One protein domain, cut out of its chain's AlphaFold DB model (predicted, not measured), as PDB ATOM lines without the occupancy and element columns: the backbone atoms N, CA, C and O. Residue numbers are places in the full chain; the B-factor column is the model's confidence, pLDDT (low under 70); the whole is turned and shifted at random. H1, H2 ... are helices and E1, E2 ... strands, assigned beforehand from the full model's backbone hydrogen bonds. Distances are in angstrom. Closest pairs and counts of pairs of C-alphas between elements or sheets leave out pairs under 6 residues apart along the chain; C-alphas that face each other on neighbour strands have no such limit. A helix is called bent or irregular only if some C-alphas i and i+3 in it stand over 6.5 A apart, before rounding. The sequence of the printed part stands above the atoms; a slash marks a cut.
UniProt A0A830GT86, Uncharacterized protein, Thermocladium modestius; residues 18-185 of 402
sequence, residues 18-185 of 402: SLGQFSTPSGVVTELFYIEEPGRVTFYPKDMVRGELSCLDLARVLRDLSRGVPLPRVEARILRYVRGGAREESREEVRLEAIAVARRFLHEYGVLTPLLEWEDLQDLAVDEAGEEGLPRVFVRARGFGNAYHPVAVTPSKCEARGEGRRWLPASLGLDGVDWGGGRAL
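AT A GLANCE: This is residues 18 to 185 of the 402 residues of an uncharacterized protein of Thermocladium modestius (UniProt A0A830GT86). Two small three-stranded sheets come together along E3 and E6 as an open trough, and helix H5 lies in its mouth, over the first sheet and grazing the second. At one end of this strand part is a helical lobe of H1 to H4, joined to it through the corner between H4 and H5, and the last 34 residues trail off with no named element. The printed part has 168 residues with five named helices and six named strands, in the order E1 E2 E3 H1 H2 H3 H4 H5 E4 E5 E6; both sheets, E1 - E2 - E3 and E4 - E5 - E6, are antiparallel, and the class is mixed. The whole is compact, with a radius of gyration of the C-alphas of 17.3 A, and spans 46 by 34 by 34 A.

HOW THE PARTS SIT: E1, residues 18 to 23, E2, residues 29 to 37, and E3, residues 40 to 47, form a meander, each strand the antiparallel neighbour of the one before; N 19 and O 32 are 2.8 A apart, N 33 and O 44 2.9 A. H4, residues 88 to 107, is the hub. It touches H1, residues 51 to 55, with residues 94 to 98 alone, the closest C-alphas being those of Leu 53 and Ala 98, 6.4 A. H2, residues 58 to 66, and H3, residues 71 to 81, form a helical hairpin at a shallow tilt of 33 degrees, only just short of steep; the closest C-alphas, of Arg 60 and Tyr 81, are 6.7 A apart. H3 touches residues 91 to 99 of H4 at a steep tilt of 57 degrees, opposite ways, with C-alphas 79 and 95 closest at 5.9 A. H5, residues 110 to 117, touches H4 only at the corner, with C-alphas 104 and 110 closest at 5.0 A. H5 is on the first sheet at a height of 8.9 A, and runs across the strands at 77 degrees to E2 on the local plane. E4, residues 121 to 127, E5, residues 136 to 141, and E6, residues 149 to 151, form a second meander, with N 125 and O 138 2.8 A apart and N 139 and O 149 2.8 A; H5 only grazes this sheet. The closest C-alphas of E3 and E6, of Phe 43 and Val 151, are 4.6 A apart. Every O i to N i+4 pair is within hydrogen-bond range in H2, against 0 of 1 in H1, where 2 of 2 O i to N i+3 pairs are, 4 of 7 in H3, 14 of 16 in H4 and 2 of 4 in H5.

IN THESE COORDINATES: E1 begins at C-alpha 18, (2.590, -25.270, -10.945). E2 is 26.7 A long and E3 23.4 A. H4, 28.8 A, has a kink of 31 degrees near residue 95. H3, H4 and H5 are irregular: C-alphas 76 and 79 are 7.9 A apart, 89 and 92 8.2 A, 111 and 114 7.1 A. E4 is 17.1 A long and E5 16.6 A; E6 ends at C-alpha 151, (10.911, -13.969, -13.160).

THE WHOLE: The two C-alphas farthest apart, of Pro 38 and Gly 68, are 52.1 A apart. The printed part has no cut, and no link between named elements is long. Residues 177 to 182 stand free. The mean pLDDT of the printed part is 76.5; residues 83 to 89, 130 to 134 and 154 to 185 are under 70.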
ATOM      1  N   SER A  18       2.305 -24.973  -9.532       86.88
ATOM      2  CA  SER A  18       2.590 -25.270 -10.945       86.88
ATOM      3  C   SER A  18       1.523 -24.644 -11.848       86.88
ATOM      4  O   SER A  18       0.326 -24.791 -11.599       86.88
ATOM      5  N   LEU A  19       1.961 -23.955 -12.903       85.81
ATOM      6  CA  LEU A  19       1.119 -23.465 -14.002       85.81
ATOM      7  C   LEU A  19       1.045 -24.459 -15.166       85.81
ATOM      8  O   LEU A  19       0.260 -24.256 -16.089       85.81
ATOM      9  N   GLY A  20       1.844 -25.528 -15.118       85.69
ATOM     10  CA  GLY A  20       1.910 -26.560 -16.144       85.69
ATOM     11  C   GLY A  20       3.161 -26.487 -17.019       85.69
ATOM     12  O   GLY A  20       4.122 -25.767 -16.736       85.69
ATOM     13  N   GLN A  21       3.142 -27.293 -18.081       88.31
ATOM     14  CA  GLN A  21       4.253 -27.479 -19.012       88.31
ATOM     15  C   GLN A  21       3.990 -26.788 -20.351       88.31
ATOM     16  O   GLN A  21       2.884 -26.833 -20.889       88.31
ATOM     17  N   PHE A  22       5.043 -26.201 -20.912       86.19
ATOM     18  CA  PHE A  22       5.038 -25.459 -22.167       86.19
ATOM     19  C   PHE A  22       6.117 -26.030 -23.080       86.19
ATOM     20  O   PHE A  22       7.274 -26.118 -22.681       86.19
ATOM     21  N   SER A  23       5.754 -26.424 -24.300       86.38
ATOM     22  CA  SER A  23       6.716 -26.901 -25.297       86.38
ATOM     23  C   SER A  23       7.049 -25.785 -26.269       86.38
ATOM     24  O   SER A  23       6.136 -25.233 -26.875       86.38
ATOM     25  N   THR A  24       8.337 -25.529 -26.479       84.38
ATOM     26  CA  THR A  24       8.813 -24.620 -27.527       84.38
ATOM     27  C   THR A  24       8.697 -25.252 -28.921       84.38
ATOM     28  O   THR A  24       8.619 -26.483 -29.032       84.38
ATOM     29  N   PRO A  25       8.766 -24.463 -30.014       85.88
ATOM     30  CA  PRO A  25       8.794 -24.985 -31.385       85.88
ATOM     31  C   PRO A  25      10.002 -25.893 -31.655       85.88
ATOM     32  O   PRO A  25       9.924 -26.830 -32.447       85.88
ATOM     33  N   SER A  26      11.117 -25.632 -30.973       86.75
ATOM     34  CA  SER A  26      12.327 -26.459 -30.956       86.75
ATOM     35  C   SER A  26      12.180 -27.784 -30.197       86.75
ATOM     36  O   SER A  26      13.090 -28.609 -30.274       86.75
ATOM     37  N   GLY A  27      11.060 -28.012 -29.503       87.06
ATOM     38  CA  GLY A  27      10.767 -29.245 -28.770       87.06
ATOM     39  C   GLY A  27      11.306 -29.282 -27.338       87.06
ATOM     40  O   GLY A  27      11.312 -30.346 -26.727       87.06
ATOM     41  N   VAL A  28      11.765 -28.149 -26.792       86.19
ATOM     42  CA  VAL A  28      12.157 -28.060 -25.379       86.19
ATOM     43  C   VAL A  28      10.901 -27.872 -24.539       86.19
ATOM     44  O   VAL A  28      10.144 -26.929 -24.760       86.19
ATOM     45  N   VAL A  29      10.689 -28.752 -23.566       86.81
ATOM     46  CA  VAL A  29       9.586 -28.631 -22.609       86.81
ATOM     47  C   VAL A  29      10.074 -27.877 -21.377       86.81
ATOM     48  O   VAL A  29      11.132 -28.189 -20.838       86.81
ATOM     49  N   THR A  30       9.298 -26.906 -20.916       85.62
ATOM     50  CA  THR A  30       9.584 -26.095 -19.732       85.62
ATOM     51  C   THR A  30       8.364 -26.103 -18.820       85.62
ATOM     52  O   THR A  30       7.262 -25.784 -19.256       85.62
ATOM     53  N   GLU A  31       8.547 -26.447 -17.551       86.50
ATOM     54  CA  GLU A  31       7.517 -26.301 -16.522       86.50
ATOM     55  C   GLU A  31       7.603 -24.906 -15.892       86.50
ATOM     56  O   GLU A  31       8.700 -24.423 -15.612       86.50
ATOM     57  N   LEU A  32       6.471 -24.232 -15.690       86.38
ATOM     58  CA  LEU A  32       6.431 -22.911 -15.060       86.38
ATOM     59  C   LEU A  32       5.791 -23.006 -13.679       86.38
ATOM     60  O   LEU A  32       4.663 -23.471 -13.539       86.38
ATOM     61  N   PHE A  33       6.488 -22.491 -12.673       88.31
ATOM     62  CA  PHE A  33       5.997 -22.379 -11.307       88.31
ATOM     63  C   PHE A  33       5.884 -20.919 -10.887       88.31
ATOM     64  O   PHE A  33       6.551 -20.043 -11.445       88.31
ATOM     65  N   TYR A  34       5.099 -20.658  -9.847       89.62
ATOM     66  CA  TYR A  34       5.155 -19.395  -9.124       89.62
ATOM     67  C   TYR A  34       5.098 -19.602  -7.612       89.62
ATOM     68  O   TYR A  34       4.527 -20.573  -7.109       89.62
ATOM     69  N   ILE A  35       5.701 -18.658  -6.898       89.94
ATOM     70  CA  ILE A  35       5.628 -18.537  -5.444       89.94
ATOM     71  C   ILE A  35       4.946 -17.208  -5.144       89.94
ATOM     72  O   ILE A  35       5.323 -16.171  -5.700       89.94
ATOM     73  N   GLU A  36       3.925 -17.256  -4.295       89.50
ATOM     74  CA  GLU A  36       3.178 -16.088  -3.844       89.50
ATOM     75  C   GLU A  36       3.557 -15.776  -2.394       89.50
ATOM     76  O   GLU A  36       3.348 -16.573  -1.482       89.50
ATOM     77  N   GLU A  37       4.152 -14.606  -2.205       88.31
ATOM     78  CA  GLU A  37       4.479 -13.999  -0.921       88.31
ATOM     79  C   GLU A  37       3.554 -12.787  -0.699       88.31
ATOM     80  O   GLU A  37       3.017 -12.234  -1.666       88.31
ATOM     81  N   PRO A  38       3.354 -12.315   0.546       87.12
ATOM     82  CA  PRO A  38       2.532 -11.134   0.805       87.12
ATOM     83  C   PRO A  38       2.960  -9.923  -0.044       87.12
ATOM     84  O   PRO A  38       4.012  -9.328   0.175       87.12
ATOM     85  N   GLY A  39       2.130  -9.559  -1.029       84.06
ATOM     86  CA  GLY A  39       2.372  -8.436  -1.940       84.06
ATOM     87  C   GLY A  39       3.353  -8.702  -3.090       84.06
ATOM     88  O   GLY A  39       3.687  -7.761  -3.811       84.06
ATOM     89  N   ARG A  40       3.814  -9.944  -3.292       87.69
ATOM     90  CA  ARG A  40       4.790 -10.289  -4.334       87.69
ATOM     91  C   ARG A  40       4.537 -11.678  -4.914       87.69
ATOM     92  O   ARG A  40       4.490 -12.657  -4.186       87.69
ATOM     93  N   VAL A  41       4.501 -11.785  -6.239       91.50
ATOM     94  CA  VAL A  41       4.548 -13.077  -6.942       91.50
ATOM     95  C   VAL A  41       5.868 -13.173  -7.694       91.50
ATOM     96  O   VAL A  41       6.312 -12.196  -8.292       91.50
ATOM     97  N   THR A  42       6.527 -14.329  -7.648       90.81
ATOM     98  CA  THR A  42       7.756 -14.583  -8.416       90.81
ATOM     99  C   THR A  42       7.594 -15.850  -9.243       90.81
ATOM    100  O   THR A  42       7.170 -16.880  -8.722       90.81
ATOM    101  N   PHE A  43       7.920 -15.763 -10.532       89.50
ATOM    102  CA  PHE A  43       7.823 -16.869 -11.483       89.50
ATOM    103  C   PHE A  43       9.158 -17.602 -11.624       89.50
ATOM    104  O   PHE A  43      10.221 -16.979 -11.612       89.50
ATOM    105  N   TYR A  44       9.088 -18.918 -11.812       85.94
ATOM    106  CA  TYR A  44      10.231 -19.820 -11.933       85.94
ATOM    107  C   TYR A  44       9.994 -20.790 -13.100       85.94
ATOM    108  O   TYR A  44       9.246 -21.757 -12.942       85.94
ATOM    109  N   PRO A  45      10.572 -20.547 -14.286       82.38
ATOM    110  CA  PRO A  45      10.585 -21.542 -15.353       82.38
ATOM    111  C   PRO A  45      11.589 -22.652 -15.013       82.38
ATOM    112  O   PRO A  45      12.574 -22.392 -14.339       82.38
ATOM    113  N   LYS A  46      11.377 -23.881 -15.478       81.50
ATOM    114  CA  LYS A  46      12.309 -25.005 -15.329       81.50
ATOM    115  C   LYS A  46      12.290 -25.858 -16.589       81.50
ATOM    116  O   LYS A  46      11.277 -26.479 -16.901       81.50
ATOM    117  N   ASP A  47      13.401 -25.894 -17.315       81.88
ATOM    118  CA  ASP A  47      13.526 -26.757 -18.488       81.88
ATOM    119  C   ASP A  47      13.547 -28.238 -18.073       81.88
ATOM    120  O   ASP A  47      14.283 -28.645 -17.179       81.88
ATOM    121  N   MET A  48      12.761 -29.057 -18.763       82.25
ATOM    122  CA  MET A  48      12.705 -30.510 -18.604       82.25
ATOM    123  C   MET A  48      13.762 -31.167 -19.496       82.25
ATOM    124  O   MET A  48      13.446 -31.946 -20.392       82.25
ATOM    125  N   VAL A  49      15.023 -30.798 -19.275       79.75
ATOM    126  CA  VAL A  49      16.178 -31.310 -20.021       79.75
ATOM    127  C   VAL A  49      17.148 -32.033 -19.100       79.75
ATOM    128  O   VAL A  49      17.146 -31.845 -17.882       79.75
ATOM    129  N   ARG A  50      18.015 -32.857 -19.683       77.75
ATOM    130  CA  ARG A  50      19.074 -33.533 -18.933       77.75
ATOM    131  C   ARG A  50      20.082 -32.535 -18.353       77.75
ATOM    132  O   ARG A  50      20.539 -31.617 -19.037       77.75
ATOM    133  N   GLY A  51      20.483 -32.764 -17.101       72.69
ATOM    134  CA  GLY A  51      21.397 -31.885 -16.364       72.69
ATOM    135  C   GLY A  51      22.758 -31.696 -17.045       72.69
ATOM    136  O   GLY A  51      23.376 -30.648 -16.892       72.69
ATOM    137  N   GLU A  52      23.209 -32.645 -17.872       72.56
ATOM    138  CA  GLU A  52      24.416 -32.509 -18.695       72.56
ATOM    139  C   GLU A  52      24.357 -31.302 -19.653       72.56
ATOM    140  O   GLU A  52      25.392 -30.718 -19.979       72.56
ATOM    141  N   LEU A  53      23.164 -30.873 -20.085       76.31
ATOM    142  CA  LEU A  53      22.996 -29.725 -20.986       76.31
ATOM    143  C   LEU A  53      23.231 -28.375 -20.308       76.31
ATOM    144  O   LEU A  53      23.499 -27.386 -21.000       76.31
ATOM    145  N   SER A  54      23.252 -28.339 -18.973       70.50
ATOM    146  CA  SER A  54      23.724 -27.181 -18.200       70.50
ATOM    147  C   SER A  54      25.172 -26.794 -18.532       70.50
ATOM    148  O   SER A  54      25.625 -25.717 -18.159       70.50
ATOM    149  N   CYS A  55      25.906 -27.653 -19.243       70.19
ATOM    150  CA  CYS A  55      27.279 -27.446 -19.677       70.19
ATOM    151  C   CYS A  55      27.421 -27.229 -21.199       70.19
ATOM    152  O   CYS A  55      28.543 -27.276 -21.717       70.19
ATOM    153  N   LEU A  56      26.322 -27.021 -21.937       77.38
ATOM    154  CA  LEU A  56      26.360 -26.746 -23.376       77.38
ATOM    155  C   LEU A  56      26.964 -25.359 -23.664       77.38
ATOM    156  O   LEU A  56      26.420 -24.326 -23.279       77.38
ATOM    157  N   ASP A  57      28.079 -25.335 -24.393       76.38
ATOM    158  CA  ASP A  57      28.805 -24.122 -24.776       76.38
ATOM    159  C   ASP A  57      28.204 -23.478 -26.039       76.38
ATOM    160  O   ASP A  57      28.686 -23.667 -27.162       76.38
ATOM    161  N   LEU A  58      27.134 -22.696 -25.860       75.50
ATOM    162  CA  LEU A  58      26.466 -21.988 -26.961       75.50
ATOM    163  C   LEU A  58      27.372 -20.970 -27.667       75.50
ATOM    164  O   LEU A  58      27.199 -20.701 -28.854       75.50
ATOM    165  N   ALA A  59      28.375 -20.420 -26.981       71.75
ATOM    166  CA  ALA A  59      29.307 -19.484 -27.601       71.75
ATOM    167  C   ALA A  59      30.198 -20.188 -28.635       71.75
ATOM    168  O   ALA A  59      30.484 -19.635 -29.697       71.75
ATOM    169  N   ARG A  60      30.608 -21.431 -28.363       76.06
ATOM    170  CA  ARG A  60      31.338 -22.254 -29.330       76.06
ATOM    171  C   ARG A  60      30.468 -22.658 -30.521       76.06
ATOM    172  O   ARG A  60      30.966 -22.635 -31.645       76.06
ATOM    173  N   VAL A  61      29.184 -22.945 -30.289       80.06
ATOM    174  CA  VAL A  61      28.188 -23.167 -31.356       80.06
ATOM    175  C   VAL A  61      28.111 -21.941 -32.273       80.06
ATOM    176  O   VAL A  61      28.315 -22.063 -33.479       80.06
ATOM    177  N   LEU A  62      27.899 -20.750 -31.701       75.06
ATOM    178  CA  LEU A  62      27.823 -19.487 -32.445       75.06
ATOM    179  C   LEU A  62      29.118 -19.177 -33.207       75.06
ATOM    180  O   LEU A  62      29.061 -18.738 -34.353       75.06
ATOM    181  N   ARG A  63      30.285 -19.450 -32.610       76.69
ATOM    182  CA  ARG A  63      31.598 -19.231 -33.238       76.69
ATOM    183  C   ARG A  63      31.816 -20.109 -34.471       76.69
ATOM    184  O   ARG A  63      32.384 -19.653 -35.460       76.69
ATOM    185  N   ASP A  64      31.419 -21.376 -34.417       81.94
ATOM    186  CA  ASP A  64      31.552 -22.262 -35.576       81.94
ATOM    187  C   ASP A  64      30.605 -21.810 -36.701       81.94
ATOM    188  O   ASP A  64      31.029 -21.725 -37.856       81.94
ATOM    189  N   LEU A  65      29.372 -21.414 -36.370       81.50
ATOM    190  CA  LEU A  65      28.432 -20.845 -37.343       81.50
ATOM    191  C   LEU A  65      28.965 -19.548 -37.969       81.50
ATOM    192  O   LEU A  65      28.926 -19.402 -39.189       81.50
ATOM    193  N   SER A  66      29.538 -18.640 -37.172       76.56
ATOM    194  CA  SER A  66      30.097 -17.373 -37.669       76.56
ATOM    195  C   SER A  66      31.321 -17.569 -38.570       76.56
ATOM    196  O   SER A  66      31.632 -16.712 -39.392       76.56
ATOM    197  N   ARG A  67      32.016 -18.707 -38.447       86.12
ATOM    198  CA  ARG A  67      33.107 -19.134 -39.341       86.12
ATOM    199  C   ARG A  67      32.609 -19.825 -40.614       86.12
ATOM    200  O   ARG A  67      33.420 -20.340 -41.380       86.12
ATOM    201  N   GLY A  68      31.296 -19.879 -40.830       87.56
ATOM    202  CA  GLY A  68      30.683 -20.514 -41.992       87.56
ATOM    203  C   GLY A  68      30.585 -22.037 -41.892       87.56
ATOM    204  O   GLY A  68      30.390 -22.699 -42.911       87.56
ATOM    205  N   VAL A  69      30.719 -22.630 -40.697       90.12
ATOM    206  CA  VAL A  69      30.439 -24.062 -40.526       90.12
ATOM    207  C   VAL A  69      28.928 -24.279 -40.696       90.12
ATOM    208  O   VAL A  69      28.153 -23.691 -39.946       90.12
ATOM    209  N   PRO A  70      28.473 -25.135 -41.634       92.31
ATOM    210  CA  PRO A  70      27.046 -25.377 -41.832       92.31
ATOM    211  C   PRO A  70      26.378 -25.959 -40.583       92.31
ATOM    212  O   PRO A  70      26.948 -26.848 -39.944       92.31
ATOM    213  N   LEU A  71      25.140 -25.539 -40.298       89.00
ATOM    214  CA  LEU A  71      24.366 -26.003 -39.139       89.00
ATOM    215  C   LEU A  71      24.336 -27.540 -38.996       89.00
ATOM    216  O   LEU A  71      24.653 -28.012 -37.906       89.00
ATOM    217  N   PRO A  72      24.128 -28.352 -40.058       93.06
ATOM    218  CA  PRO A  72      24.166 -29.813 -39.925       93.06
ATOM    219  C   PRO A  72      25.506 -30.362 -39.407       93.06
ATOM    220  O   PRO A  72      25.549 -31.365 -38.697       93.06
ATOM    221  N   ARG A  73      26.632 -29.700 -39.727       93.12
ATOM    222  CA  ARG A  73      27.955 -30.089 -39.207       93.12
ATOM    223  C   ARG A  73      28.136 -29.693 -37.746       93.12
ATOM    224  O   ARG A  73      28.812 -30.420 -37.018       93.12
ATOM    225  N   VAL A  74      27.565 -28.564 -37.331       90.38
ATOM    226  CA  VAL A  74      27.543 -28.132 -35.926       90.38
ATOM    227  C   VAL A  74      26.693 -29.105 -35.103       90.38
ATOM    228  O   VAL A  74      27.161 -29.606 -34.085       90.38
ATOM    229  N   GLU A  75      25.513 -29.485 -35.595       91.50
ATOM    230  CA  GLU A  75      24.621 -30.472 -34.965       91.50
ATOM    231  C   GLU A  75      25.271 -31.861 -34.842       91.50
ATOM    232  O   GLU A  75      25.186 -32.510 -33.799       91.50
ATOM    233  N   ALA A  76      26.009 -32.306 -35.864       90.31
ATOM    234  CA  ALA A  76      26.781 -33.551 -35.801       90.31
ATOM    235  C   ALA A  76      27.901 -33.520 -34.743       90.31
ATOM    236  O   ALA A  76      28.347 -34.565 -34.269       90.31
ATOM    237  N   ARG A  77      28.377 -32.328 -34.365       90.69
ATOM    238  CA  ARG A  77      29.453 -32.122 -33.384       90.69
ATOM    239  C   ARG A  77      28.947 -31.634 -32.032       90.69
ATOM    240  O   ARG A  77      29.780 -31.443 -31.151       90.69
ATOM    241  N   ILE A  78      27.634 -31.479 -31.843       88.50
ATOM    242  CA  ILE A  78      27.046 -30.766 -30.698       88.50
ATOM    243  C   ILE A  78      27.520 -31.304 -29.339       88.50
ATOM    244  O   ILE A  78      27.834 -30.530 -28.440       88.50
ATOM    245  N   LEU A  79      27.699 -32.626 -29.216       87.19
ATOM    246  CA  LEU A  79      28.198 -33.265 -27.994       87.19
ATOM    247  C   LEU A  79      29.620 -32.817 -27.615       87.19
ATOM    248  O   LEU A  79      29.971 -32.839 -26.443       87.19
ATOM    249  N   ARG A  80      30.443 -32.376 -28.579       85.75
ATOM    250  CA  ARG A  80      31.784 -31.812 -28.319       85.75
ATOM    251  C   ARG A  80      31.723 -30.430 -27.667       85.75
ATOM    252  O   ARG A  80      32.752 -29.934 -27.207       85.75
ATOM    253  N   TYR A  81      30.556 -29.795 -27.685       81.38
ATOM    254  CA  TYR A  81      30.313 -28.507 -27.047       81.38
ATOM    255  C   TYR A  81      29.692 -28.663 -25.653       81.38
ATOM    256  O   TYR A  81      29.631 -27.680 -24.923       81.38
ATOM    257  N   VAL A  82      29.282 -29.871 -25.252       78.00
ATOM    258  CA  VAL A  82      28.840 -30.167 -23.883       78.00
ATOM    259  C   VAL A  82      30.066 -30.457 -23.016       78.00
ATOM    260  O   VAL A  82      30.752 -31.465 -23.205       78.00
ATOM    261  N   ARG A  83      30.376 -29.566 -22.069       69.94
ATOM    262  CA  ARG A  83      31.497 -29.764 -21.131       69.94
ATOM    263  C   ARG A  83      31.157 -30.897 -20.153       69.94
ATOM    264  O   ARG A  83      30.016 -31.029 -19.739       69.94
ATOM    265  N   GLY A  84      32.129 -31.743 -19.809       65.69
ATOM    266  CA  GLY A  84      31.915 -32.913 -18.937       65.69
ATOM    267  C   GLY A  84      31.441 -34.192 -19.649       65.69
ATOM    268  O   GLY A  84      31.620 -35.276 -19.096       65.69
ATOM    269  N   GLY A  85      30.954 -34.082 -20.893       64.19
ATOM    270  CA  GLY A  85      30.552 -35.212 -21.738       64.19
ATOM    271  C   GLY A  85      29.241 -35.891 -21.314       64.19
ATOM    272  O   GLY A  85      28.808 -35.798 -20.171       64.19
ATOM    273  N   ALA A  86      28.605 -36.596 -22.252       66.56
ATOM    274  CA  ALA A  86      27.410 -37.403 -21.996       66.56
ATOM    275  C   ALA A  86      27.790 -38.854 -21.652       66.56
ATOM    276  O   ALA A  86      28.766 -39.379 -22.200       66.56
ATOM    277  N   ARG A  87      27.009 -39.525 -20.791       69.50
ATOM    278  CA  ARG A  87      27.136 -40.980 -20.572       69.50
ATOM    279  C   ARG A  87      26.845 -41.733 -21.873       69.50
ATOM    280  O   ARG A  87      26.014 -41.287 -22.658       69.50
ATOM    281  N   GLU A  88      27.524 -42.862 -22.097       65.00
ATOM    282  CA  GLU A  88      27.478 -43.589 -23.376       65.00
ATOM    283  C   GLU A  88      26.063 -44.049 -23.760       65.00
ATOM    284  O   GLU A  88      25.636 -43.836 -24.892       65.00
ATOM    285  N   GLU A  89      25.307 -44.544 -22.781       65.00
ATOM    286  CA  GLU A  89      23.931 -45.041 -22.932       65.00
ATOM    287  C   GLU A  89      22.915 -43.960 -23.339       65.00
ATOM    288  O   GLU A  89      21.874 -44.281 -23.897       65.00
ATOM    289  N   SER A  90      23.213 -42.678 -23.106       79.19
ATOM    290  CA  SER A  90      22.294 -41.566 -23.382       79.19
ATOM    291  C   SER A  90      22.815 -40.591 -24.439       79.19
ATOM    292  O   SER A  90      22.297 -39.481 -24.553       79.19
ATOM    293  N   ARG A  91      23.861 -40.945 -25.201       84.06
ATOM    294  CA  ARG A  91      24.521 -39.995 -26.121       84.06
ATOM    295  C   ARG A  91      23.592 -39.449 -27.193       84.06
ATOM    296  O   ARG A  91      23.679 -38.258 -27.475       84.06
ATOM    297  N   GLU A  92      22.746 -40.284 -27.793       88.88
ATOM    298  CA  GLU A  92      21.852 -39.824 -28.862       88.88
ATOM    299  C   GLU A  92      20.714 -38.957 -28.311       88.88
ATOM    300  O   GLU A  92      20.448 -37.896 -28.861       88.88
ATOM    301  N   GLU A  93      20.121 -39.319 -27.172       87.31
ATOM    302  CA  GLU A  93      19.108 -38.487 -26.505       87.31
ATOM    303  C   GLU A  93      19.680 -37.125 -26.090       87.31
ATOM    304  O   GLU A  93      19.142 -36.085 -26.465       87.31
ATOM    305  N   VAL A  94      20.838 -37.113 -25.418       86.12
ATOM    306  CA  VAL A  94      21.535 -35.872 -25.038       86.12
ATOM    307  C   VAL A  94      21.895 -35.048 -26.273       86.12
ATOM    308  O   VAL A  94      21.836 -33.822 -26.240       86.12
ATOM    309  N   ARG A  95      22.268 -35.694 -27.381       89.81
ATOM    310  CA  ARG A  95      22.560 -35.007 -28.641       89.81
ATOM    311  C   ARG A  95      21.312 -34.330 -29.201       89.81
ATOM    312  O   ARG A  95      21.407 -33.167 -29.585       89.81
ATOM    313  N   LEU A  96      20.182 -35.032 -29.262       90.75
ATOM    314  CA  LEU A  96      18.920 -34.489 -29.766       90.75
ATOM    315  C   LEU A  96      18.430 -33.325 -28.899       90.75
ATOM    316  O   LEU A  96      18.119 -32.261 -29.436       90.75
ATOM    317  N   GLU A  97      18.458 -33.467 -27.572       88.56
ATOM    318  CA  GLU A  97      18.108 -32.375 -26.660       88.56
ATOM    319  C   GLU A  97      19.085 -31.189 -26.784       88.56
ATOM    320  O   GLU A  97      18.659 -30.036 -26.825       88.56
ATOM    321  N   ALA A  98      20.395 -31.434 -26.925       87.50
ATOM    322  CA  ALA A  98      21.378 -30.368 -27.139       87.50
ATOM    323  C   ALA A  98      21.125 -29.596 -28.444       87.50
ATOM    324  O   ALA A  98      21.309 -28.378 -28.485       87.50
ATOM    325  N   ILE A  99      20.696 -30.286 -29.507       90.56
ATOM    326  CA  ILE A  99      20.283 -29.651 -30.766       90.56
ATOM    327  C   ILE A  99      19.035 -28.799 -30.539       90.56
ATOM    328  O   ILE A  99      19.013 -27.655 -30.986       90.56
ATOM    329  N   ALA A 100      18.026 -29.316 -29.830       90.19
ATOM    330  CA  ALA A 100      16.807 -28.572 -29.507       90.19
ATOM    331  C   ALA A 100      17.123 -27.282 -28.733       90.19
ATOM    332  O   ALA A 100      16.726 -26.191 -29.150       90.19
ATOM    333  N   VAL A 101      17.940 -27.378 -27.680       86.06
ATOM    334  CA  VAL A 101      18.407 -26.216 -26.911       86.06
ATOM    335  C   VAL A 101      19.182 -25.243 -27.799       86.06
ATOM    336  O   VAL A 101      18.903 -24.045 -27.784       86.06
ATOM    337  N   ALA A 102      20.138 -25.717 -28.603       86.31
ATOM    338  CA  ALA A 102      20.906 -24.842 -29.487       86.31
ATOM    339  C   ALA A 102      19.999 -24.113 -30.489       86.31
ATOM    340  O   ALA A 102      20.110 -22.897 -30.651       86.31
ATOM    341  N   ARG A 103      19.052 -24.822 -31.112       89.06
ATOM    342  CA  ARG A 103      18.072 -24.241 -32.039       89.06
ATOM    343  C   ARG A 103      17.185 -23.201 -31.361       89.06
ATOM    344  O   ARG A 103      16.965 -22.152 -31.958       89.06
ATOM    345  N   ARG A 104      16.759 -23.422 -30.113       88.00
ATOM    346  CA  ARG A 104      16.011 -22.434 -29.317       88.00
ATOM    347  C   ARG A 104      16.764 -21.107 -29.178       88.00
ATOM    348  O   ARG A 104      16.177 -20.040 -29.305       88.00
ATOM    349  N   PHE A 105      18.076 -21.142 -28.952       84.88
ATOM    350  CA  PHE A 105      18.885 -19.919 -28.850       84.88
ATOM    351  C   PHE A 105      19.241 -19.300 -30.206       84.88
ATOM    352  O   PHE A 105      19.391 -18.084 -30.306       84.88
ATOM    353  N   LEU A 106      19.393 -20.111 -31.251       84.75
ATOM    354  CA  LEU A 106      19.737 -19.623 -32.588       84.75
ATOM    355  C   LEU A 106      18.538 -19.008 -33.302       84.75
ATOM    356  O   LEU A 106      18.668 -17.977 -33.963       84.75
ATOM    357  N   HIS A 107      17.382 -19.651 -33.174       87.00
ATOM    358  CA  HIS A 107      16.201 -19.316 -33.946       87.00
ATOM    359  C   HIS A 107      15.143 -18.610 -33.116       87.00
ATOM    360  O   HIS A 107      14.495 -17.744 -33.678       87.00
ATOM    361  N   GLU A 108      14.972 -18.913 -31.830       90.75
ATOM    362  CA  GLU A 108      13.897 -18.364 -30.988       90.75
ATOM    363  C   GLU A 108      14.438 -17.281 -30.032       90.75
ATOM    364  O   GLU A 108      15.437 -16.627 -30.325       90.75
ATOM    365  N   TYR A 109      13.773 -17.054 -28.897       90.88
ATOM    366  CA  TYR A 109      14.198 -16.110 -27.857       90.88
ATOM    367  C   TYR A 109      14.928 -16.814 -26.704       90.88
ATOM    368  O   TYR A 109      14.930 -16.342 -25.563       90.88
ATOM    369  N   GLY A 110      15.568 -17.958 -26.989       86.38
ATOM    370  CA  GLY A 110      16.344 -18.718 -26.009       86.38
ATOM    371  C   GLY A 110      15.497 -19.088 -24.795       86.38
ATOM    372  O   GLY A 110      14.382 -19.594 -24.936       86.38
ATOM    373  N   VAL A 111      16.014 -18.783 -23.603       80.44
ATOM    374  CA  VAL A 111      15.350 -19.052 -22.316       80.44
ATOM    375  C   VAL A 111      13.997 -18.352 -22.145       80.44
ATOM    376  O   VAL A 111      13.163 -18.835 -21.390       80.44
ATOM    377  N   LEU A 112      13.736 -17.249 -22.852       89.06
ATOM    378  CA  LEU A 112      12.459 -16.540 -22.731       89.06
ATOM    379  C   LEU A 112      11.359 -17.152 -23.593       89.06
ATOM    380  O   LEU A 112      10.194 -16.806 -23.414       89.06
ATOM    381  N   THR A 113      11.697 -18.056 -24.517       90.38
ATOM    382  CA  THR A 113      10.717 -18.593 -25.468       90.38
ATOM    383  C   THR A 113       9.500 -19.227 -24.789       90.38
ATOM    384  O   THR A 113       8.392 -18.828 -25.140       90.38
ATOM    385  N   PRO A 114       9.641 -20.105 -23.774       87.69
ATOM    386  CA  PRO A 114       8.483 -20.694 -23.099       87.69
ATOM    387  C   PRO A 114       7.552 -19.643 -22.476       87.69
ATOM    388  O   PRO A 114       6.334 -19.726 -22.616       87.69
ATOM    389  N   LEU A 115       8.119 -18.602 -21.852       89.81
ATOM    390  CA  LEU A 115       7.345 -17.500 -21.271       89.81
ATOM    391  C   LEU A 115       6.608 -16.706 -22.349       89.81
ATOM    392  O   LEU A 115       5.440 -16.373 -22.185       89.81
ATOM    393  N   LEU A 116       7.275 -16.418 -23.468       92.25
ATOM    394  CA  LEU A 116       6.678 -15.702 -24.594       92.25
ATOM    395  C   LEU A 116       5.565 -16.519 -25.276       92.25
ATOM    396  O   LEU A 116       4.598 -15.952 -25.798       92.25
ATOM    397  N   GLU A 117       5.647 -17.847 -25.228       89.25
ATOM    398  CA  GLU A 117       4.609 -18.744 -25.734       89.25
ATOM    399  C   GLU A 117       3.425 -18.925 -24.786       89.25
ATOM    400  O   GLU A 117       2.303 -19.078 -25.278       89.25
ATOM    401  N   TRP A 118       3.624 -18.777 -23.474       89.75
ATOM    402  CA  TRP A 118       2.571 -18.904 -22.464       89.75
ATOM    403  C   TRP A 118       1.363 -18.006 -22.757       89.75
ATOM    404  O   TRP A 118       1.481 -16.783 -22.840       89.75
ATOM    405  N   GLU A 119       0.190 -18.606 -22.969       87.31
ATOM    406  CA  GLU A 119      -1.011 -17.924 -23.472       87.31
ATOM    407  C   GLU A 119      -1.475 -16.746 -22.604       87.31
ATOM    408  O   GLU A 119      -1.894 -15.726 -23.153       87.31
ATOM    409  N   ASP A 120      -1.332 -16.846 -21.281       89.69
ATOM    410  CA  ASP A 120      -1.768 -15.803 -20.348       89.69
ATOM    411  C   ASP A 120      -0.760 -14.660 -20.169       89.69
ATOM    412  O   ASP A 120      -1.085 -13.660 -19.518       89.69
ATOM    413  N   LEU A 121       0.433 -14.749 -20.771       92.38
ATOM    414  CA  LEU A 121       1.382 -13.639 -20.802       92.38
ATOM    415  C   LEU A 121       0.745 -12.416 -21.487       92.38
ATOM    416  O   LEU A 121       0.204 -12.510 -22.588       92.38
ATOM    417  N   GLN A 122       0.857 -11.244 -20.868       92.12
ATOM    418  CA  GLN A 122       0.447  -9.964 -21.452       92.12
ATOM    419  C   GLN A 122       1.656  -9.148 -21.903       92.12
ATOM    420  O   GLN A 122       1.711  -8.724 -23.057       92.12
ATOM    421  N   ASP A 123       2.630  -8.961 -21.011       95.12
ATOM    422  CA  ASP A 123       3.887  -8.275 -21.303       95.12
ATOM    423  C   ASP A 123       5.065  -9.015 -20.661       95.12
ATOM    424  O   ASP A 123       4.926  -9.614 -19.593       95.12
ATOM    425  N   LEU A 124       6.235  -8.916 -21.286       95.75
ATOM    426  CA  LEU A 124       7.521  -9.319 -20.728       95.75
ATOM    427  C   LEU A 124       8.520  -8.184 -20.947       95.75
ATOM    428  O   LEU A 124       8.720  -7.744 -22.075       95.75
ATOM    429  N   ALA A 125       9.160  -7.721 -19.882       94.56
ATOM    430  CA  ALA A 125      10.186  -6.691 -19.932       94.56
ATOM    431  C   ALA A 125      11.519  -7.257 -19.441       94.56
ATOM    432  O   ALA A 125      11.570  -7.934 -18.413       94.56
ATOM    433  N   VAL A 126      12.592  -6.962 -20.175       91.00
ATOM    434  CA  VAL A 126      13.967  -7.222 -19.746       91.00
ATOM    435  C   VAL A 126      14.624  -5.878 -19.469       91.00
ATOM    436  O   VAL A 126      14.853  -5.096 -20.393       91.00
ATOM    437  N   ASP A 127      14.852  -5.610 -18.188       85.81
ATOM    438  CA  ASP A 127      15.464  -4.377 -17.688       85.81
ATOM    439  C   ASP A 127      16.999  -4.474 -17.730       85.81
ATOM    440  O   ASP A 127      17.560  -5.528 -18.052       85.81
ATOM    441  N   GLU A 128      17.688  -3.379 -17.403       79.44
ATOM    442  CA  GLU A 128      19.144  -3.379 -17.256       79.44
ATOM    443  C   GLU A 128      19.600  -4.485 -16.291       79.44
ATOM    444  O   GLU A 128      18.996  -4.724 -15.237       79.44
ATOM    445  N   ALA A 129      20.681  -5.175 -16.666       71.81
ATOM    446  CA  ALA A 129      21.286  -6.185 -15.809       71.81
ATOM    447  C   ALA A 129      21.721  -5.556 -14.473       71.81
ATOM    448  O   ALA A 129      22.227  -4.433 -14.440       71.81
ATOM    449  N   GLY A 130      21.515  -6.284 -13.373       65.81
ATOM    450  CA  GLY A 130      21.968  -5.845 -12.049       65.81
ATOM    451  C   GLY A 130      23.496  -5.844 -11.926       65.81
ATOM    452  O   GLY A 130      24.198  -6.301 -12.826       65.81
ATOM    453  N   GLU A 131      24.022  -5.397 -10.780       61.44
ATOM    454  CA  GLU A 131      25.473  -5.389 -10.496       61.44
ATOM    455  C   GLU A 131      26.122  -6.781 -10.633       61.44
ATOM    456  O   GLU A 131      27.293  -6.895 -10.982       61.44
ATOM    457  N   GLU A 132      25.341  -7.848 -10.440       58.69
ATOM    458  CA  GLU A 132      25.762  -9.247 -10.596       58.69
ATOM    459  C   GLU A 132      25.814  -9.724 -12.067       58.69
ATOM    460  O   GLU A 132      26.196 -10.858 -12.348       58.69
ATOM    461  N   GLY A 133      25.412  -8.888 -13.031       59.78
ATOM    462  CA  GLY A 133      25.386  -9.216 -14.462       59.78
ATOM    463  C   GLY A 133      24.221 -10.116 -14.899       59.78
ATOM    464  O   GLY A 133      24.132 -10.483 -16.072       59.78
ATOM    465  N   LEU A 134      23.309 -10.467 -13.984       66.69
ATOM    466  CA  LEU A 134      22.118 -11.264 -14.287       66.69
ATOM    467  C   LEU A 134      21.004 -10.415 -14.921       66.69
ATOM    468  O   LEU A 134      20.778  -9.275 -14.495       66.69
ATOM    469  N   PRO A 135      20.273 -10.966 -15.910       73.50
ATOM    470  CA  PRO A 135      19.163 -10.259 -16.524       73.50
ATOM    471  C   PRO A 135      17.996 -10.132 -15.549       73.50
ATOM    472  O   PRO A 135      17.595 -11.097 -14.895       73.50
ATOM    473  N   ARG A 136      17.407  -8.938 -15.490       84.75
ATOM    474  CA  ARG A 136      16.203  -8.676 -14.704       84.75
ATOM    475  C   ARG A 136      14.981  -8.800 -15.599       84.75
ATOM    476  O   ARG A 136      14.710  -7.926 -16.419       84.75
ATOM    477  N   VAL A 137      14.260  -9.903 -15.446       89.56
ATOM    478  CA  VAL A 137      13.090 -10.224 -16.264       89.56
ATOM    479  C   VAL A 137      11.828 -10.032 -15.438       89.56
ATOM    480  O   VAL A 137      11.731 -10.518 -14.312       89.56
ATOM    481  N   PHE A 138      10.850  -9.339 -16.009       93.44
ATOM    482  CA  PHE A 138       9.550  -9.114 -15.397       93.44
ATOM    483  C   PHE A 138       8.442  -9.496 -16.362       93.44
ATOM    484  O   PHE A 138       8.523  -9.206 -17.555       93.44
ATOM    485  N   VAL A 139       7.383 -10.103 -15.843       94.75
ATOM    486  CA  VAL A 139       6.202 -10.480 -16.618       94.75
ATOM    487  C   VAL A 139       4.952  -9.864 -16.024       94.75
ATOM    488  O   VAL A 139       4.819  -9.717 -14.813       94.75
ATOM    489  N   ARG A 140       4.006  -9.535 -16.892       94.62
ATOM    490  CA  ARG A 140       2.623  -9.255 -16.522       94.62
ATOM    491  C   ARG A 140       1.762 -10.317 -17.180       94.62
ATOM    492  O   ARG A 140       1.884 -10.528 -18.386       94.62
ATOM    493  N   ALA A 141       0.917 -10.987 -16.407       92.25
ATOM    494  CA  ALA A 141       0.122 -12.114 -16.880       92.25
ATOM    495  C   ALA A 141      -1.316 -12.051 -16.359       92.25
ATOM    496  O   ALA A 141      -1.590 -11.491 -15.294       92.25
ATOM    497  N   ARG A 142      -2.249 -12.621 -17.125       88.81
ATOM    498  CA  ARG A 142      -3.656 -12.730 -16.726       88.81
ATOM    499  C   ARG A 142      -3.767 -13.566 -15.445       88.81
ATOM    500  O   ARG A 142      -3.052 -14.543 -15.280       88.81
ATOM    501  N   GLY A 143      -4.660 -13.164 -14.541       87.88
ATOM    502  CA  GLY A 143      -4.863 -13.840 -13.254       87.88
ATOM    503  C   GLY A 143      -3.949 -13.354 -12.125       87.88
ATOM    504  O   GLY A 143      -4.262 -13.600 -10.969       87.88
ATOM    505  N   PHE A 144      -2.901 -12.576 -12.426       89.94
ATOM    506  CA  PHE A 144      -1.928 -12.084 -11.437       89.94
ATOM    507  C   PHE A 144      -2.016 -10.567 -11.196       89.94
ATOM    508  O   PHE A 144      -1.049  -9.917 -10.805       89.94
ATOM    509  N   GLY A 145      -3.184  -9.975 -11.449       85.00
ATOM    510  CA  GLY A 145      -3.405  -8.535 -11.303       85.00
ATOM    511  C   GLY A 145      -2.676  -7.679 -12.349       85.00
ATOM    512  O   GLY A 145      -2.065  -8.170 -13.296       85.00
ATOM    513  N   ASN A 146      -2.773  -6.358 -12.195       84.56
ATOM    514  CA  ASN A 146      -2.175  -5.389 -13.116       84.56
ATOM    515  C   ASN A 146      -0.803  -4.900 -12.619       84.56
ATOM    516  O   ASN A 146      -0.591  -3.701 -12.448       84.56
ATOM    517  N   ALA A 147       0.108  -5.833 -12.350       88.94
ATOM    518  CA  ALA A 147       1.457  -5.549 -11.870       88.94
ATOM    519  C   ALA A 147       2.498  -6.371 -12.642       88.94
ATOM    520  O   ALA A 147       2.181  -7.413 -13.216       88.94
ATOM    521  N   TYR A 148       3.734  -5.877 -12.662       93.44
ATOM    522  CA  TYR A 148       4.880  -6.640 -13.142       93.44
ATOM    523  C   TYR A 148       5.432  -7.500 -12.010       93.44
ATOM    524  O   TYR A 148       5.706  -7.003 -10.920       93.44
ATOM    525  N   HIS A 149       5.641  -8.774 -12.309       93.69
ATOM    526  CA  HIS A 149       6.155  -9.777 -11.389       93.69
ATOM    527  C   HIS A 149       7.531 -10.239 -11.850       93.69
ATOM    528  O   HIS A 149       7.709 -10.496 -13.045       93.69
ATOM    529  N   PRO A 150       8.523 -10.338 -10.954       91.75
ATOM    530  CA  PRO A 150       9.833 -10.843 -11.321       91.75
ATOM    531  C   PRO A 150       9.756 -12.297 -11.785       91.75
ATOM    532  O   PRO A 150       9.050 -13.131 -11.215       91.75
ATOM    533  N   VAL A 151      10.551 -12.605 -12.800       87.38
ATOM    534  CA  VAL A 151      10.911 -13.969 -13.160       87.38
ATOM    535  C   VAL A 151      12.305 -14.195 -12.609       87.38
ATOM    536  O   VAL A 151      13.251 -13.500 -12.986       87.38
ATOM    537  N   ALA A 152      12.443 -15.156 -11.702       81.31
ATOM    538  CA  ALA A 152      13.762 -15.597 -11.300       81.31
ATOM    539  C   ALA A 152      14.414 -16.234 -12.528       81.31
ATOM    540  O   ALA A 152      13.876 -17.195 -13.072       81.31
ATOM    541  N   VAL A 153      15.544 -15.677 -12.978       71.38
ATOM    542  CA  VAL A 153      16.387 -16.263 -14.025       71.38
ATOM    543  C   VAL A 153      17.778 -16.515 -13.472       71.38
ATOM    544  O   VAL A 153      18.577 -15.592 -13.347       71.38
ATOM    545  N   THR A 154      18.058 -17.765 -13.099       61.31
ATOM    546  CA  THR A 154      19.329 -18.164 -12.500       61.31
ATOM    547  C   THR A 154      20.123 -19.035 -13.456       61.31
ATOM    548  O   THR A 154      19.565 -19.952 -14.061       61.31
ATOM    549  N   PRO A 155      21.435 -18.813 -13.553       56.56
ATOM    550  CA  PRO A 155      22.295 -19.642 -14.367       56.56
ATOM    551  C   PRO A 155      22.365 -21.073 -13.855       56.56
ATOM    552  O   PRO A 155      22.530 -21.293 -12.655       56.56
ATOM    553  N   SER A 156      22.304 -22.044 -14.763       54.50
ATOM    554  CA  SER A 156      22.486 -23.446 -14.419       54.50
ATOM    555  C   SER A 156      23.930 -23.669 -13.993       54.50
ATOM    556  O   SER A 156      24.866 -23.228 -14.668       54.50
ATOM    557  N   LYS A 157      24.131 -24.390 -12.893       53.22
ATOM    558  CA  LYS A 157      25.473 -24.769 -12.453       53.22
ATOM    559  C   LYS A 157      25.981 -25.906 -13.336       53.22
ATOM    560  O   LYS A 157      25.413 -26.989 -13.317       53.22
ATOM    561  N   CYS A 158      27.058 -25.667 -14.082       55.09
ATOM    562  CA  CYS A 158      27.762 -26.736 -14.784       55.09
ATOM    563  C   CYS A 158      28.664 -27.488 -13.792       55.09
ATOM    564  O   CYS A 158      29.673 -26.947 -13.332       55.09
ATOM    565  N   GLU A 159      28.316 -28.729 -13.454       51.47
ATOM    566  CA  GLU A 159      29.191 -29.620 -12.685       51.47
ATOM    567  C   GLU A 159      30.191 -30.308 -13.630       51.47
ATOM    568  O   GLU A 159      29.911 -31.346 -14.228       51.47
ATOM    569  N   ALA A 160      31.382 -29.727 -13.800       45.19
ATOM    570  CA  ALA A 160      32.441 -30.378 -14.568       45.19
ATOM    571  C   ALA A 160      32.981 -31.617 -13.820       45.19
ATOM    572  O   ALA A 160      33.366 -31.537 -12.652       45.19
ATOM    573  N   ARG A 161      33.067 -32.772 -14.495       42.94
ATOM    574  CA  ARG A 161      33.789 -33.948 -13.977       42.94
ATOM    575  C   ARG A 161      35.293 -33.650 -13.906       42.94
ATOM    576  O   ARG A 161      35.899 -33.346 -14.927       42.94
ATOM    577  N   GLY A 162      35.898 -33.826 -12.731       41.56
ATOM    578  CA  GLY A 162      37.357 -33.950 -12.573       41.56
ATOM    579  C   GLY A 162      38.128 -32.688 -12.172       41.56
ATOM    580  O   GLY A 162      39.272 -32.811 -11.751       41.56
ATOM    581  N   GLU A 163      37.516 -31.504 -12.195       37.72
ATOM    582  CA  GLU A 163      38.071 -30.309 -11.548       37.72
ATOM    583  C   GLU A 163      37.234 -30.031 -10.299       37.72
ATOM    584  O   GLU A 163      36.038 -29.764 -10.400       37.72
ATOM    585  N   GLY A 164      37.826 -30.189  -9.110       36.56
ATOM    586  CA  GLY A 164      37.110 -30.127  -7.834       36.56
ATOM    587  C   GLY A 164      36.125 -28.960  -7.771       36.56
ATOM    588  O   GLY A 164      36.549 -27.827  -7.949       36.56
ATOM    589  N   ARG A 165      34.832 -29.270  -7.555       35.28
ATOM    590  CA  ARG A 165      33.680 -28.363  -7.336       35.28
ATOM    591  C   ARG A 165      33.986 -26.887  -7.615       35.28
ATOM    592  O   ARG A 165      33.966 -26.061  -6.700       35.28
ATOM    593  N   ARG A 166      34.297 -26.539  -8.865       35.56
ATOM    594  CA  ARG A 166      34.581 -25.150  -9.210       35.56
ATOM    595  C   ARG A 166      33.271 -24.497  -9.599       35.56
ATOM    596  O   ARG A 166      32.795 -24.614 -10.722       35.56
ATOM    597  N   TRP A 167      32.678 -23.844  -8.610       40.84
ATOM    598  CA  TRP A 167      31.624 -22.863  -8.790       40.84
ATOM    599  C   TRP A 167      32.112 -21.858  -9.829       40.84
ATOM    600  O   TRP A 167      33.087 -21.151  -9.581       40.84
ATOM    601  N   LEU A 168      31.482 -21.812 -11.001       36.62
ATOM    602  CA  LEU A 168      31.596 -20.621 -11.830       36.62
ATOM    603  C   LEU A 168      30.848 -19.531 -11.055       36.62
ATOM    604  O   LEU A 168      29.655 -19.716 -10.797       36.62
ATOM    605  N   PRO A 169      31.530 -18.475 -10.569       31.00
ATOM    606  CA  PRO A 169      30.874 -17.455  -9.773       31.00
ATOM    607  C   PRO A 169      29.717 -16.844 -10.556       31.00
ATOM    608  O   PRO A 169      29.747 -16.770 -11.784       31.00
ATOM    609  N   ALA A 170      28.737 -16.348  -9.804       35.66
ATOM    610  CA  ALA A 170      27.590 -15.576 -10.264       35.66
ATOM    611  C   ALA A 170      27.949 -14.332 -11.101       35.66
ATOM    612  O   ALA A 170      27.046 -13.677 -11.603       35.66
ATOM    613  N   SER A 171      29.236 -14.039 -11.319       36.22
ATOM    614  CA  SER A 171      29.694 -13.151 -12.377       36.22
ATOM    615  C   SER A 171      29.413 -13.793 -13.737       36.22
ATOM    616  O   SER A 171      30.302 -14.265 -14.447       36.22
ATOM    617  N   LEU A 172      28.155 -13.701 -14.149       38.44
ATOM    618  CA  LEU A 172      27.745 -13.669 -15.544       38.44
ATOM    619  C   LEU A 172      28.163 -12.348 -16.208       38.44
ATOM    620  O   LEU A 172      27.510 -11.858 -17.123       38.44
ATOM    621  N   GLY A 173      29.297 -11.802 -15.771       34.97
ATOM    622  CA  GLY A 173      30.103 -10.899 -16.547       34.97
ATOM    623  C   GLY A 173      30.711 -11.695 -17.685       34.97
ATOM    624  O   GLY A 173      31.284 -12.773 -17.536       34.97
ATOM    625  N   LEU A 174      30.606 -11.123 -18.861       41.44
ATOM    626  CA  LEU A 174      31.340 -11.525 -20.057       41.44
ATOM    627  C   LEU A 174      32.819 -11.147 -19.950       41.44
ATOM    628  O   LEU A 174      33.584 -11.303 -20.900       41.44
ATOM    629  N   ASP A 175      33.186 -10.661 -18.773       35.78
ATOM    630  CA  ASP A 175      34.451 -10.111 -18.370       35.78
ATOM    631  C   ASP A 175      35.317 -11.265 -17.877       35.78
ATOM    632  O   ASP A 175      35.253 -11.693 -16.727       35.78
ATOM    633  N   GLY A 176      36.098 -11.836 -18.787       37.31
ATOM    634  CA  GLY A 176      37.141 -12.786 -18.402       37.31
ATOM    635  C   GLY A 176      37.479 -13.832 -19.447       37.31
ATOM    636  O   GLY A 176      38.525 -14.466 -19.344       37.31
ATOM    637  N   VAL A 177      36.649 -14.006 -20.477       38.81
ATOM    638  CA  VAL A 177      37.076 -14.764 -21.657       38.81
ATOM    639  C   VAL A 177      37.555 -13.757 -22.688       38.81
ATOM    640  O   VAL A 177      36.750 -13.074 -23.310       38.81
ATOM    641  N   ASP A 178      38.872 -13.645 -22.839       37.16
ATOM    642  CA  ASP A 178      39.483 -12.927 -23.953       37.16
ATOM    643  C   ASP A 178      39.190 -13.706 -25.247       37.16
ATOM    644  O   ASP A 178      39.692 -14.813 -25.469       37.16
ATOM    645  N   TRP A 179      38.304 -13.159 -26.082       45.12
ATOM    646  CA  TRP A 179      37.911 -13.742 -27.372       45.12
ATOM    647  C   TRP A 179      38.854 -13.337 -28.512       45.12
ATOM    648  O   TRP A 179      38.474 -13.450 -29.677       45.12
ATOM    649  N   GLY A 180      40.070 -12.883 -28.202       40.19
ATOM    650  CA  GLY A 180      40.962 -12.296 -29.195       40.19
ATOM    651  C   GLY A 180      40.540 -10.865 -29.516       40.19
ATOM    652  O   GLY A 180      40.309 -10.539 -30.678       40.19
ATOM    653  N   GLY A 181      40.416 -10.032 -28.474       39.00
ATOM    654  CA  GLY A 181      40.276  -8.576 -28.606       39.00
ATOM    655  C   GLY A 181      38.855  -7.991 -28.571       39.00
ATOM    656  O   GLY A 181      38.699  -6.815 -28.885       39.00
ATOM    657  N   GLY A 182      37.823  -8.755 -28.185       48.62
ATOM    658  CA  GLY A 182      36.440  -8.256 -28.072       48.62
ATOM    659  C   GLY A 182      35.730  -8.661 -26.774       48.62
ATOM    660  O   GLY A 182      35.860  -9.801 -26.324       48.62
ATOM    661  N   ARG A 183      34.953  -7.733 -26.191       62.41
ATOM    662  CA  ARG A 183      34.045  -7.974 -25.048       62.41
ATOM    663  C   ARG A 183      32.909  -8.902 -25.487       62.41
ATOM    664  O   ARG A 183      32.321  -8.677 -26.543       62.41
ATOM    665  N   ALA A 184      32.575  -9.932 -24.707       57.06
ATOM    666  CA  ALA A 184      31.430 -10.775 -25.052       57.06
ATOM    667  C   ALA A 184      30.084 -10.061 -24.775       57.06
ATOM    668  O   ALA A 184      30.001  -9.185 -23.918       57.06
ATOM    669  N   LEU A 185      29.041 -10.428 -25.535       68.19
ATOM    670  CA  LEU A 185      27.711  -9.797 -25.507       68.19
ATOM    671  C   LEU A 185      26.888 -10.163 -24.268       68.19
ATOM    672  O   LEU A 185      26.743 -11.342 -23.938       68.19
TER     673      LEU A 185